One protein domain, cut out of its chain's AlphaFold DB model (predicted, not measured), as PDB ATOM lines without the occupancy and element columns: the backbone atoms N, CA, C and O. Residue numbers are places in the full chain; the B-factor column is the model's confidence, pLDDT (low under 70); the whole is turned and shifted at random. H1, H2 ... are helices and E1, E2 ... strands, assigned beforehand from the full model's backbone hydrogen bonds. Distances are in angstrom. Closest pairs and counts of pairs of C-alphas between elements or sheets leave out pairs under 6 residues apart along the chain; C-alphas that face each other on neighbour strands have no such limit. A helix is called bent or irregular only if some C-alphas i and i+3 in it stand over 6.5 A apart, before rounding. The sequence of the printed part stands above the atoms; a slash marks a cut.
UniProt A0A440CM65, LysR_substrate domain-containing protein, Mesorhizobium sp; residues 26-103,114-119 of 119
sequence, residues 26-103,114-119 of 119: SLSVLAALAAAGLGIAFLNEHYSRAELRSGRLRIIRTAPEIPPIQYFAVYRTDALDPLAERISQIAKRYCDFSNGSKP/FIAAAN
ATOM      1  N   SER A  26     -52.231 -34.906 -37.226       82.00
ATOM      2  CA  SER A  26     -51.805 -35.476 -38.497       82.00
ATOM      3  C   SER A  26     -52.636 -34.922 -39.647       82.00
ATOM      4  O   SER A  26     -53.834 -35.191 -39.763       82.00
ATOM      5  N   LEU A  27     -51.975 -34.183 -40.539       78.75
ATOM      6  CA  LEU A  27     -52.589 -33.670 -41.765       78.75
ATOM      7  C   LEU A  27     -53.078 -34.801 -42.681       78.75
ATOM      8  O   LEU A  27     -54.082 -34.626 -43.364       78.75
ATOM      9  N   SER A  28     -52.423 -35.970 -42.656       82.69
ATOM     10  CA  SER A  28     -52.836 -37.132 -43.455       82.69
ATOM     11  C   SER A  28     -54.184 -37.681 -43.022       82.69
ATOM     12  O   SER A  28     -55.053 -37.942 -43.851       82.69
ATOM     13  N   VAL A  29     -54.381 -37.792 -41.711       85.88
ATOM     14  CA  VAL A  29     -55.630 -38.276 -41.124       85.88
ATOM     15  C   VAL A  29     -56.738 -37.251 -41.339       85.88
ATOM     16  O   VAL A  29     -57.831 -37.624 -41.752       85.88
ATOM     17  N   LEU A  30     -56.455 -35.958 -41.141       84.56
ATOM     18  CA  LEU A  30     -57.412 -34.886 -41.427       84.56
ATOM     19  C   LEU A  30     -57.866 -34.892 -42.895       84.56
ATOM     20  O   LEU A  30     -59.061 -34.781 -43.160       84.56
ATOM     21  N   ALA A  31     -56.936 -35.069 -43.836       82.12
ATOM     22  CA  ALA A  31     -57.254 -35.170 -45.257       82.12
ATOM     23  C   ALA A  31     -58.110 -36.402 -45.574       82.12
ATOM     24  O   ALA A  31     -59.101 -36.281 -46.290       82.12
ATOM     25  N   ALA A  32     -57.776 -37.565 -45.006       84.56
ATOM     26  CA  ALA A  32     -58.544 -38.790 -45.199       84.56
ATOM     27  C   ALA A  32     -59.973 -38.679 -44.640       84.56
ATOM     28  O   ALA A  32     -60.920 -39.083 -45.308       84.56
ATOM     29  N   LEU A  33     -60.140 -38.090 -43.450       86.44
ATOM     30  CA  LEU A  33     -61.453 -37.858 -42.840       86.44
ATOM     31  C   LEU A  33     -62.299 -36.886 -43.672       86.44
ATOM     32  O   LEU A  33     -63.468 -37.166 -43.935       86.44
ATOM     33  N   ALA A  34     -61.709 -35.777 -44.126       87.00
ATOM     34  CA  ALA A  34     -62.400 -34.818 -44.982       87.00
ATOM     35  C   ALA A  34     -62.796 -35.443 -46.329       87.00
ATOM     36  O   ALA A  34     -63.927 -35.265 -46.771       87.00
ATOM     37  N   ALA A  35     -61.909 -36.232 -46.945       84.75
ATOM     38  CA  ALA A  35     -62.178 -36.926 -48.204       84.75
ATOM     39  C   ALA A  35     -63.227 -38.041 -48.054       84.75
ATOM     40  O   ALA A  35     -63.901 -38.383 -49.021       84.75
ATOM     41  N   ALA A  36     -63.380 -38.604 -46.852       86.75
ATOM     42  CA  ALA A  36     -64.433 -39.560 -46.514       86.75
ATOM     43  C   ALA A  36     -65.774 -38.890 -46.153       86.75
ATOM     44  O   ALA A  36     -66.721 -39.583 -45.794       86.75
ATOM     45  N   GLY A  37     -65.864 -37.555 -46.201       85.06
ATOM     46  CA  GLY A  37     -67.085 -36.814 -45.875       85.06
ATOM     47  C   GLY A  37     -67.376 -36.699 -44.376       85.06
ATOM     48  O   GLY A  37     -68.455 -36.258 -43.995       85.06
ATOM     49  N   LEU A  38     -66.418 -37.043 -43.506       83.88
ATOM     50  CA  LEU A  38     -66.572 -36.973 -42.045       83.88
ATOM     51  C   LEU A  38     -66.426 -35.549 -41.484       83.88
ATOM     52  O   LEU A  38     -66.427 -35.352 -40.270       83.88
ATOM     53  N   GLY A  39     -66.296 -34.552 -42.359       81.75
ATOM     54  CA  GLY A  39     -66.303 -33.146 -41.996       81.75
ATOM     55  C   GLY A  39     -65.438 -32.298 -42.913       81.75
ATOM     56  O   GLY A  39     -65.134 -32.662 -44.049       81.75
ATOM     57  N   ILE A  40     -65.043 -31.151 -42.375       83.50
ATOM     58  CA  ILE A  40     -64.185 -30.183 -43.038       83.50
ATOM     59  C   ILE A  40     -62.832 -30.121 -42.332       83.50
ATOM     60  O   ILE A  40     -62.765 -30.188 -41.103       83.50
ATOM     61  N   ALA A  41     -61.754 -29.991 -43.097       80.25
ATOM     62  CA  ALA A  41     -60.404 -29.921 -42.551       80.25
ATOM     63  C   ALA A  41     -59.666 -28.683 -43.047       80.25
ATOM     64  O   ALA A  41     -59.774 -28.287 -44.206       80.25
ATOM     65  N   PHE A  42     -58.870 -28.098 -42.159       78.31
ATOM     66  CA  PHE A  42     -57.948 -27.036 -42.512       78.31
ATOM     67  C   PHE A  42     -56.631 -27.656 -42.993       78.31
ATOM     68  O   PHE A  42     -55.904 -28.259 -42.201       78.31
ATOM     69  N   LEU A  43     -56.362 -27.573 -44.299       76.25
ATOM     70  CA  LEU A  43     -55.243 -28.258 -44.951       76.25
ATOM     71  C   LEU A  43     -54.419 -27.284 -45.796       76.25
ATOM     72  O   LEU A  43     -54.952 -26.372 -46.425       76.25
ATOM     73  N   ASN A  44     -53.107 -27.515 -45.843       72.88
ATOM     74  CA  ASN A  44     -52.220 -26.823 -46.776       72.88
ATOM     75  C   ASN A  44     -52.456 -27.363 -48.194       72.88
ATOM     76  O   ASN A  44     -52.417 -28.577 -48.404       72.88
ATOM     77  N   GLU A  45     -52.636 -26.462 -49.163       67.88
ATOM     78  CA  GLU A  45     -52.900 -26.795 -50.568       67.88
ATOM     79  C   GLU A  45     -51.892 -27.802 -51.135       67.88
ATOM     80  O   GLU A  45     -52.278 -28.733 -51.842       67.88
ATOM     81  N   HIS A  46     -50.611 -27.663 -50.787       68.88
ATOM     82  CA  HIS A  46     -49.557 -28.547 -51.285       68.88
ATOM     83  C   HIS A  46     -49.722 -29.982 -50.792       68.88
ATOM     84  O   HIS A  46     -49.475 -30.920 -51.549       68.88
ATOM     85  N   TYR A  47     -50.173 -30.150 -49.548       70.38
ATOM     86  CA  TYR A  47     -50.406 -31.463 -48.965       70.38
ATOM     87  C   TYR A  47     -51.609 -32.150 -49.622       70.38
ATOM     88  O   TYR A  47     -51.539 -33.308 -50.024       70.38
ATOM     89  N   SER A  48     -52.703 -31.410 -49.808       72.62
ATOM     90  CA  SER A  48     -53.940 -31.918 -50.406       72.62
ATOM     91  C   SER A  48     -53.943 -31.903 -51.938       72.62
ATOM     92  O   SER A  48     -54.949 -32.257 -52.542       72.62
ATOM     93  N   ARG A  49     -52.843 -31.526 -52.604       74.88
ATOM     94  CA  ARG A  49     -52.804 -31.327 -54.063       74.88
ATOM     95  C   ARG A  49     -53.173 -32.580 -54.858       74.88
ATOM     96  O   ARG A  49     -53.757 -32.475 -55.933       74.88
ATOM     97  N   ALA A  50     -52.826 -33.763 -54.356       78.31
ATOM     98  CA  ALA A  50     -53.227 -35.025 -54.976       78.31
ATOM     99  C   ALA A  50     -54.751 -35.225 -54.909       78.31
ATOM    100  O   ALA A  50     -55.373 -35.470 -55.937       78.31
ATOM    101  N   GLU A  51     -55.336 -35.022 -53.730       78.12
ATOM    102  CA  GLU A  51     -56.770 -35.187 -53.464       78.12
ATOM    103  C   GLU A  51     -57.636 -34.091 -54.113       78.12
ATOM    104  O   GLU A  51     -58.758 -34.344 -54.542       78.12
ATOM    105  N   LEU A  52     -57.101 -32.872 -54.244       80.06
ATOM    106  CA  LEU A  52     -57.728 -31.782 -54.996       80.06
ATOM    107  C   LEU A  52     -57.740 -32.086 -56.499       80.06
ATOM    108  O   LEU A  52     -58.750 -31.875 -57.163       80.06
ATOM    109  N   ARG A  53     -56.632 -32.610 -57.049       80.81
ATOM    110  CA  ARG A  53     -56.553 -32.990 -58.472       80.81
ATOM    111  C   ARG A  53     -57.429 -34.190 -58.810       80.81
ATOM    112  O   ARG A  53     -57.947 -34.247 -59.916       80.81
ATOM    113  N   SER A  54     -57.583 -35.136 -57.885       83.25
ATOM    114  CA  SER A  54     -58.474 -36.286 -58.064       83.25
ATOM    115  C   SER A  54     -59.951 -35.944 -57.845       83.25
ATOM    116  O   SER A  54     -60.803 -36.799 -58.063       83.25
ATOM    117  N   GLY A  55     -60.266 -34.716 -57.412       82.19
ATOM    118  CA  GLY A  55     -61.632 -34.286 -57.123       82.19
ATOM    119  C   GLY A  55     -62.230 -34.949 -55.883       82.19
ATOM    120  O   GLY A  55     -63.441 -34.929 -55.720       82.19
ATOM    121  N   ARG A  56     -61.412 -35.550 -55.011       83.06
ATOM    122  CA  ARG A  56     -61.866 -36.109 -53.725       83.06
ATOM    123  C   ARG A  56     -62.034 -35.038 -52.658       83.06
ATOM    124  O   ARG A  56     -62.827 -35.207 -51.738       83.06
ATOM    125  N   LEU A  57     -61.283 -33.946 -52.785       85.56
ATOM    126  CA  LEU A  57     -61.417 -32.763 -51.952       85.56
ATOM    127  C   LEU A  57     -61.771 -31.542 -52.798       85.56
ATOM    128  O   LEU A  57     -61.282 -31.364 -53.913       85.56
ATOM    129  N   ARG A  58     -62.566 -30.660 -52.204       82.88
ATOM    130  CA  ARG A  58     -62.940 -29.349 -52.726       82.88
ATOM    131  C   ARG A  58     -62.494 -28.262 -51.764       82.88
ATOM    132  O   ARG A  58     -62.664 -28.380 -50.556       82.88
ATOM    133  N   ILE A  59     -62.005 -27.166 -52.331       81.12
ATOM    134  CA  ILE A  59     -61.725 -25.928 -51.609       81.12
ATOM    135  C   ILE A  59     -63.031 -25.206 -51.247       81.12
ATOM    136  O   ILE A  59     -63.834 -24.872 -52.119       81.12
ATOM    137  N   ILE A  60     -63.183 -24.876 -49.970       80.25
ATOM    138  CA  ILE A  60     -64.196 -23.980 -49.417       80.25
ATOM    139  C   ILE A  60     -63.513 -22.662 -49.051       80.25
ATOM    140  O   ILE A  60     -62.492 -22.639 -48.360       80.25
ATOM    141  N   ARG A  61     -64.093 -21.558 -49.532       74.50
ATOM    142  CA  ARG A  61     -63.689 -20.195 -49.177       74.50
ATOM    143  C   ARG A  61     -64.499 -19.744 -47.969       74.50
ATOM    144  O   ARG A  61     -65.720 -19.874 -47.982       74.50
ATOM    145  N   THR A  62     -63.829 -19.214 -46.958       69.75
ATOM    146  CA  THR A  62     -64.471 -18.681 -45.755       69.75
ATOM    147  C   THR A  62     -64.484 -17.159 -45.759       69.75
ATOM    148  O   THR A  62     -63.621 -16.517 -46.359       69.75
ATOM    149  N   ALA A  63     -65.474 -16.588 -45.080       70.75
ATOM    150  CA  ALA A  63     -65.521 -15.178 -44.727       70.75
ATOM    151  C   ALA A  63     -65.809 -15.085 -43.219       70.75
ATOM    152  O   ALA A  63     -66.749 -15.744 -42.771       70.75
ATOM    153  N   PRO A  64     -65.026 -14.314 -42.442       68.88
ATOM    154  CA  PRO A  64     -63.827 -13.566 -42.832       68.88
ATOM    155  C   PRO A  64     -62.654 -14.491 -43.186       68.88
ATOM    156  O   PRO A  64     -62.657 -15.677 -42.862       68.88
ATOM    157  N   GLU A  65     -61.647 -13.965 -43.878       66.12
ATOM    158  CA  GLU A  65     -60.479 -14.765 -44.246       66.12
ATOM    159  C   GLU A  65     -59.746 -15.274 -42.994       66.12
ATOM    160  O   GLU A  65     -59.659 -14.573 -41.983       66.12
ATOM    161  N   ILE A  66     -59.251 -16.512 -43.034       65.81
ATOM    162  CA  ILE A  66     -58.473 -17.062 -41.921       65.81
ATOM    163  C   ILE A  66     -57.042 -16.492 -42.034       65.81
ATOM    164  O   ILE A  66     -56.490 -16.457 -43.137       65.81
ATOM    165  N   PRO A  67     -56.413 -16.061 -40.925       68.19
ATOM    166  CA  PRO A  67     -55.074 -15.474 -40.949       68.19
ATOM    167  C   PRO A  67     -53.984 -16.485 -41.344       68.19
ATOM    168  O   PRO A  67     -54.037 -17.641 -40.922       68.19
ATOM    169  N   PRO A  68     -52.952 -16.053 -42.086       67.38
ATOM    170  CA  PRO A  68     -51.902 -16.932 -42.588       67.38
ATOM    171  C   PRO A  68     -51.095 -17.603 -41.466       67.38
ATOM    172  O   PRO A  68     -50.860 -17.020 -40.406       67.38
ATOM    173  N   ILE A  69     -50.625 -18.831 -41.714       69.06
ATOM    174  CA  ILE A  69     -49.802 -19.582 -40.754       69.06
ATOM    175  C   ILE A  69     -48.371 -19.035 -40.771       69.06
ATOM    176  O   ILE A  69     -47.703 -19.070 -41.803       69.06
ATOM    177  N   GLN A  70     -47.884 -18.583 -39.614       71.56
ATOM    178  CA  GLN A  70     -46.490 -18.180 -39.426       71.56
ATOM    179  C   GLN A  70     -45.674 -19.340 -38.847       71.56
ATOM    180  O   GLN A  70     -46.016 -19.892 -37.800       71.56
ATOM    181  N   TYR A  71     -44.587 -19.701 -39.530       76.62
ATOM    182  CA  TYR A  71     -43.641 -20.714 -39.070       76.62
ATOM    183  C   TYR A  71     -42.466 -20.051 -38.353       76.62
ATOM    184  O   TYR A  71     -41.832 -19.144 -38.892       76.62
ATOM    185  N   PHE A  72     -42.144 -20.542 -37.157       81.69
ATOM    186  CA  PHE A  72     -41.027 -20.056 -36.353       81.69
ATOM    187  C   PHE A  72     -40.018 -21.179 -36.119       81.69
ATOM    188  O   PHE A  72     -40.387 -22.278 -35.709       81.69
ATOM    189  N   ALA A  73     -38.738 -20.887 -36.345       83.38
ATOM    190  CA  ALA A  73     -37.641 -21.714 -35.859       83.38
ATOM    191  C   ALA A  73     -37.236 -21.190 -34.477       83.38
ATOM    192  O   ALA A  73     -36.718 -20.080 -34.367       83.38
ATOM    193  N   VAL A  74     -37.508 -21.968 -33.432       85.56
ATOM    194  CA  VAL A  74     -37.233 -21.585 -32.042       85.56
ATOM    195  C   VAL A  74     -36.119 -22.469 -31.502       85.56
ATOM    196  O   VAL A  74     -36.212 -23.694 -31.548       85.56
ATOM    197  N   TYR A  75     -35.067 -21.843 -30.991       84.19
ATOM    198  CA  TYR A  75     -33.944 -22.510 -30.347       84.19
ATOM    199  C   TYR A  75     -33.509 -21.716 -29.116       84.19
ATOM    200  O   TYR A  75     -33.815 -20.533 -28.974       84.19
ATOM    201  N   ARG A  76     -32.824 -22.395 -28.198       83.25
ATOM    202  CA  ARG A  76     -32.314 -21.794 -26.969       83.25
ATOM    203  C   ARG A  76     -31.099 -20.923 -27.268       83.25
ATOM    204  O   ARG A  76     -30.149 -21.395 -27.884       83.25
ATOM    205  N   THR A  77     -31.123 -19.676 -26.805       76.94
ATOM    206  CA  THR A  77     -30.018 -18.719 -26.981       76.94
ATOM    207  C   THR A  77     -28.811 -19.043 -26.094       76.94
ATOM    208  O   THR A  77     -27.706 -18.615 -26.395       76.94
ATOM    209  N   ASP A  78     -29.006 -19.811 -25.018       78.50
ATOM    210  CA  ASP A  78     -27.963 -20.231 -24.075       78.50
ATOM    211  C   ASP A  78     -27.320 -21.585 -24.423       78.50
ATOM    212  O   ASP A  78     -26.483 -22.093 -23.675       78.50
ATOM    213  N   ALA A  79     -27.700 -22.192 -25.551       70.00
ATOM    214  CA  ALA A  79     -27.042 -23.398 -26.029       70.00
ATOM    215  C   ALA A  79     -25.602 -23.063 -26.456       70.00
ATOM    216  O   ALA A  79     -25.393 -22.200 -27.304       70.00
ATOM    217  N   LEU A  80     -24.610 -23.769 -25.894       67.00
ATOM    218  CA  LEU A  80     -23.189 -23.588 -26.234       67.00
ATOM    219  C   LEU A  80     -22.869 -23.850 -27.719       67.00
ATOM    220  O   LEU A  80     -21.817 -23.431 -28.195       67.00
ATOM    221  N   ASP A  81     -23.734 -24.577 -28.430       77.12
ATOM    222  CA  ASP A  81     -23.488 -25.041 -29.793       77.12
ATOM    223  C   ASP A  81     -24.269 -24.207 -30.836       77.12
ATOM    224  O   ASP A  81     -25.508 -24.204 -30.813       77.12
ATOM    225  N   PRO A  82     -23.590 -23.550 -31.802       82.94
ATOM    226  CA  PRO A  82     -24.229 -22.801 -32.889       82.94
ATOM    227  C   PRO A  82     -24.963 -23.684 -33.918       82.94
ATOM    228  O   PRO A  82     -25.533 -23.169 -34.884       82.94
ATOM    229  N   LEU A  83     -24.966 -25.011 -33.758       87.56
ATOM    230  CA  LEU A  83     -25.633 -25.948 -34.660       87.56
ATOM    231  C   LEU A  83     -27.110 -25.603 -34.895       87.56
ATOM    232  O   LEU A  83     -27.564 -25.626 -36.039       87.56
ATOM    233  N   ALA A  84     -27.857 -25.246 -33.846       85.94
ATOM    234  CA  ALA A  84     -29.280 -24.925 -33.965       85.94
ATOM    235  C   ALA A  84     -29.521 -23.679 -34.836       85.94
ATOM    236  O   ALA A  84     -30.388 -23.691 -35.715       85.94
ATOM    237  N   GLU A  85     -28.705 -22.636 -34.658       87.00
ATOM    238  CA  GLU A  85     -28.739 -21.450 -35.510       87.00
ATOM    239  C   GLU A  85     -28.427 -21.834 -36.961       87.00
ATOM    240  O   GLU A  85     -29.157 -21.464 -37.885       87.00
ATOM    241  N   ARG A  86     -27.390 -22.645 -37.179       89.81
ATOM    242  CA  ARG A  86     -26.968 -23.039 -38.525       89.81
ATOM    243  C   ARG A  86     -28.011 -23.892 -39.243       89.81
ATOM    244  O   ARG A  86     -28.284 -23.649 -40.420       89.81
ATOM    245  N   ILE A  87     -28.649 -24.827 -38.539       90.62
ATOM    246  CA  ILE A  87     -29.789 -25.597 -39.051       90.62
ATOM    247  C   ILE A  87     -30.946 -24.655 -39.398       90.62
ATOM    248  O   ILE A  87     -31.526 -24.794 -40.473       90.62
ATOM    249  N   SER A  88     -31.244 -23.653 -38.562       88.88
ATOM    250  CA  SER A  88     -32.303 -22.677 -38.855       88.88
ATOM    251  C   SER A  88     -32.024 -21.878 -40.137       88.88
ATOM    252  O   SER A  88     -32.925 -21.669 -40.949       88.88
ATOM    253  N   GLN A  89     -30.764 -21.502 -40.381       89.25
ATOM    254  CA  GLN A  89     -30.350 -20.802 -41.599       89.25
ATOM    255  C   GLN A  89     -30.409 -21.698 -42.846       89.25
ATOM    256  O   GLN A  89     -30.645 -21.201 -43.949       89.25
ATOM    257  N   ILE A  90     -30.157 -23.003 -42.704       91.31
ATOM    258  CA  ILE A  90     -30.327 -23.982 -43.789       91.31
ATOM    259  C   ILE A  90     -31.819 -24.152 -44.082       91.31
ATOM    260  O   ILE A  90     -32.234 -23.990 -45.228       91.31
ATOM    261  N   ALA A  91     -32.636 -24.384 -43.054       88.31
ATOM    262  CA  ALA A  91     -34.082 -24.505 -43.193       88.31
ATOM    263  C   ALA A  91     -34.675 -23.262 -43.871       88.31
ATOM    264  O   ALA A  91     -35.387 -23.391 -44.857       88.31
ATOM    265  N   LYS A  92     -34.294 -22.050 -43.444       86.06
ATOM    266  CA  LYS A  92     -34.734 -20.787 -44.065       86.06
ATOM    267  C   LYS A  92     -34.365 -20.663 -45.548       86.06
ATOM    268  O   LYS A  92     -35.057 -19.966 -46.282       86.06
ATOM    269  N   ARG A  93     -33.273 -21.297 -45.985       86.75
ATOM    270  CA  ARG A  93     -32.812 -21.260 -47.382       86.75
ATOM    271  C   ARG A  93     -33.536 -22.251 -48.285       86.75
ATOM    272  O   ARG A  93     -33.773 -21.923 -49.441       86.75
ATOM    273  N   TYR A  94     -33.839 -23.446 -47.784       87.38
ATOM    274  CA  TYR A  94     -34.325 -24.550 -48.620       87.38
ATOM    275  C   TYR A  94     -35.791 -24.909 -48.396       87.38
ATOM    276  O   TYR A  94     -36.416 -25.477 -49.289       87.38
ATOM    277  N   CYS A  95     -36.350 -24.609 -47.227       78.25
ATOM    278  CA  CYS A  95     -37.755 -24.858 -46.958       78.25
ATOM    279  C   CYS A  95     -38.596 -23.677 -47.440       78.25
ATOM    280  O   CYS A  95     -38.338 -22.518 -47.106       78.25
ATOM    281  N   ASP A  96     -39.642 -23.995 -48.194       73.06
ATOM    282  CA  ASP A  96     -40.666 -23.027 -48.540       73.06
ATOM    283  C   ASP A  96     -41.631 -22.859 -47.358       73.06
ATOM    284  O   ASP A  96     -42.471 -23.713 -47.080       73.06
ATOM    285  N   PHE A  97     -41.476 -21.752 -46.633       73.12
ATOM    286  CA  PHE A  97     -42.405 -21.334 -45.579       73.12
ATOM    287  C   PHE A  97     -43.448 -20.334 -46.088       73.12
ATOM    288  O   PHE A  97     -44.277 -19.853 -45.318       73.12
ATOM    289  N   SER A  98     -43.411 -20.005 -47.382       62.12
ATOM    290  CA  SER A  98     -44.310 -19.039 -48.007       62.12
ATOM    291  C   SER A  98     -45.691 -19.619 -48.319       62.12
ATOM    292  O   SER A  98     -46.585 -18.893 -48.746       62.12
ATOM    293  N   ASN A  99     -45.917 -20.894 -47.988       56.66
ATOM    294  CA  ASN A  99     -47.204 -21.586 -48.070       56.66
ATOM    295  C   ASN A  99     -48.305 -21.016 -47.153       56.66
ATOM    296  O   ASN A  99     -49.416 -21.543 -47.145       56.66
ATOM    297  N   GLY A 100     -48.009 -19.971 -46.375       50.09
ATOM    298  CA  GLY A 100     -49.011 -19.124 -45.733       50.09
ATOM    299  C   GLY A 100     -49.163 -17.734 -46.363       50.09
ATOM    300  O   GLY A 100     -50.094 -17.036 -46.002       50.09
ATOM    301  N   SER A 101     -48.278 -17.280 -47.258       41.28
ATOM    302  CA  SER A 101     -48.137 -15.843 -47.552       41.28
ATOM    303  C   SER A 101     -47.727 -15.448 -48.976       41.28
ATOM    304  O   SER A 101     -47.547 -14.253 -49.211       41.28
ATOM    305  N   LYS A 102     -47.537 -16.368 -49.934       39.56
ATOM    306  CA  LYS A 102     -47.166 -15.987 -51.313       39.56
ATOM    307  C   LYS A 102     -48.315 -16.200 -52.306       39.56
ATOM    308  O   LYS A 102     -48.736 -17.340 -52.501       39.56
ATOM    309  N   PRO A 103     -48.800 -15.145 -52.987       41.16
ATOM    310  CA  PRO A 103     -49.792 -15.305 -54.041       41.16
ATOM    311  C   PRO A 103     -49.151 -16.005 -55.247       41.16
ATOM    312  O   PRO A 103     -48.126 -15.561 -55.765       41.16
ATOM    313  N   PHE A 114     -57.755 -22.364 -46.968       62.47
ATOM    314  CA  PHE A 114     -58.754 -23.242 -47.559       62.47
ATOM    315  C   PHE A 114     -59.255 -24.236 -46.532       62.47
ATOM    316  O   PHE A 114     -58.483 -24.903 -45.840       62.47
ATOM    317  N   ILE A 115     -60.568 -24.372 -46.490       64.25
ATOM    318  CA  ILE A 115     -61.208 -25.484 -45.818       64.25
ATOM    319  C   ILE A 115     -61.478 -26.543 -46.886       64.25
ATOM    320  O   ILE A 115     -62.111 -26.252 -47.893       64.25
ATOM    321  N   ALA A 116     -60.970 -27.755 -46.706       69.50
ATOM    322  CA  ALA A 116     -61.235 -28.860 -47.611       69.50
ATOM    323  C   ALA A 116     -62.448 -29.663 -47.127       69.50
ATOM    324  O   ALA A 116     -62.559 -29.955 -45.935       69.50
ATOM    325  N   ALA A 117     -63.325 -30.043 -48.051       75.31
ATOM    326  CA  ALA A 117     -64.426 -30.975 -47.816       75.31
ATOM    327  C   ALA A 117     -64.489 -32.012 -48.937       75.31
ATOM    328  O   ALA A 117     -63.945 -31.768 -50.016       75.31
ATOM    329  N   ALA A 118     -65.166 -33.134 -48.693       80.38
ATOM    330  CA  ALA A 118     -65.506 -34.080 -49.750       80.38
ATOM    331  C   ALA A 118     -66.258 -33.383 -50.899       80.38
ATOM    332  O   ALA A 118     -66.965 -32.384 -50.695       80.38
ATOM    333  N   ASN A 119     -66.045 -33.896 -52.109       72.69
ATOM    334  CA  ASN A 119     -66.761 -33.466 -53.306       72.69
ATOM    335  C   ASN A 119     -68.210 -33.950 -53.294       72.69
ATOM    336  O   ASN A 119     -68.418 -35.139 -52.965       72.69
TER     337      ASN A 119
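Overview. This is residues 26 to 103 and 114 to 119 of the 119 residues of the protein "LysR_substrate domain-containing protein" of Mesorhizobium sp (UniProt A0A440CM65). A small head, made of a two-stranded sheet, E1 and E2, with H1 and H2 packed on it, lies at one end of an elongated, only just elongated, outline. The long arm of residues 61 to 82 runs away from the head to the far end, where the chain folds back through H3. The printed part has 84 residues, with three named helices and two named strands in the order H1, H2, E1, H3, E2; the sheet E1 - E2 is antiparallel. The class is mixed, helices and strands, with 38 residues in named elements, under half. The whole is loose, with a radius of gyration of the C-alphas of 16.8 A and spans of 52 by 26 by 20 A.

Along the chain. E1 is residues 57 to 60, 9.6 A long, and E2 is residues 115 to 118, 10.4 A, ending at C-alpha 118 (-65.506, -34.080, -49.750). H1, residues 27 to 35, is 12.0 A long and begins at C-alpha 27 (-52.589, -33.670, -41.765). H2, residues 45 to 53, is 10.7 A long and irregular: C-alphas 47 and 50 are 7.5 A apart. H3, residues 83 to 94, is 16.5 A long.

Arrangement. E1 and E2 are antiparallel neighbours at 139 degrees, with N 60 and O 115 at 2.7 A, within hydrogen-bond range. Residues 41 to 42 also pair, antiparallel, with residues 115 to 116 of E2. The closest C-alphas of H1 and E2, Ala 35 and Ala 118, are 4.6 A apart; those of H2 and E1, Glu 51 and Leu 57, 5.5 A. H1 and H2 only just touch, with 3 pairs of C-alphas within 8 A, closest Ala 31 and Ser 48 at 6.9 A, the same way at a shallow tilt of 32 degrees. H3 is apart from H1 and H2. In H1 and H3 every O i to N i+4 pair is within hydrogen-bond range; in H2, 3 of 5.

Size, cuts and confidence. The C-alphas farthest apart, Leu 80 and Asn 119, are 52.2 A apart. Residues 104 to 113 are not printed, and C-alphas 103 and 114 are 13.6 A apart across this cut. The link from E1 to H3 is long, 22 residues. Mean pLDDT of the printed part is 76.9; 19 residues are under 70, among them 64 to 69 and 98 to 103.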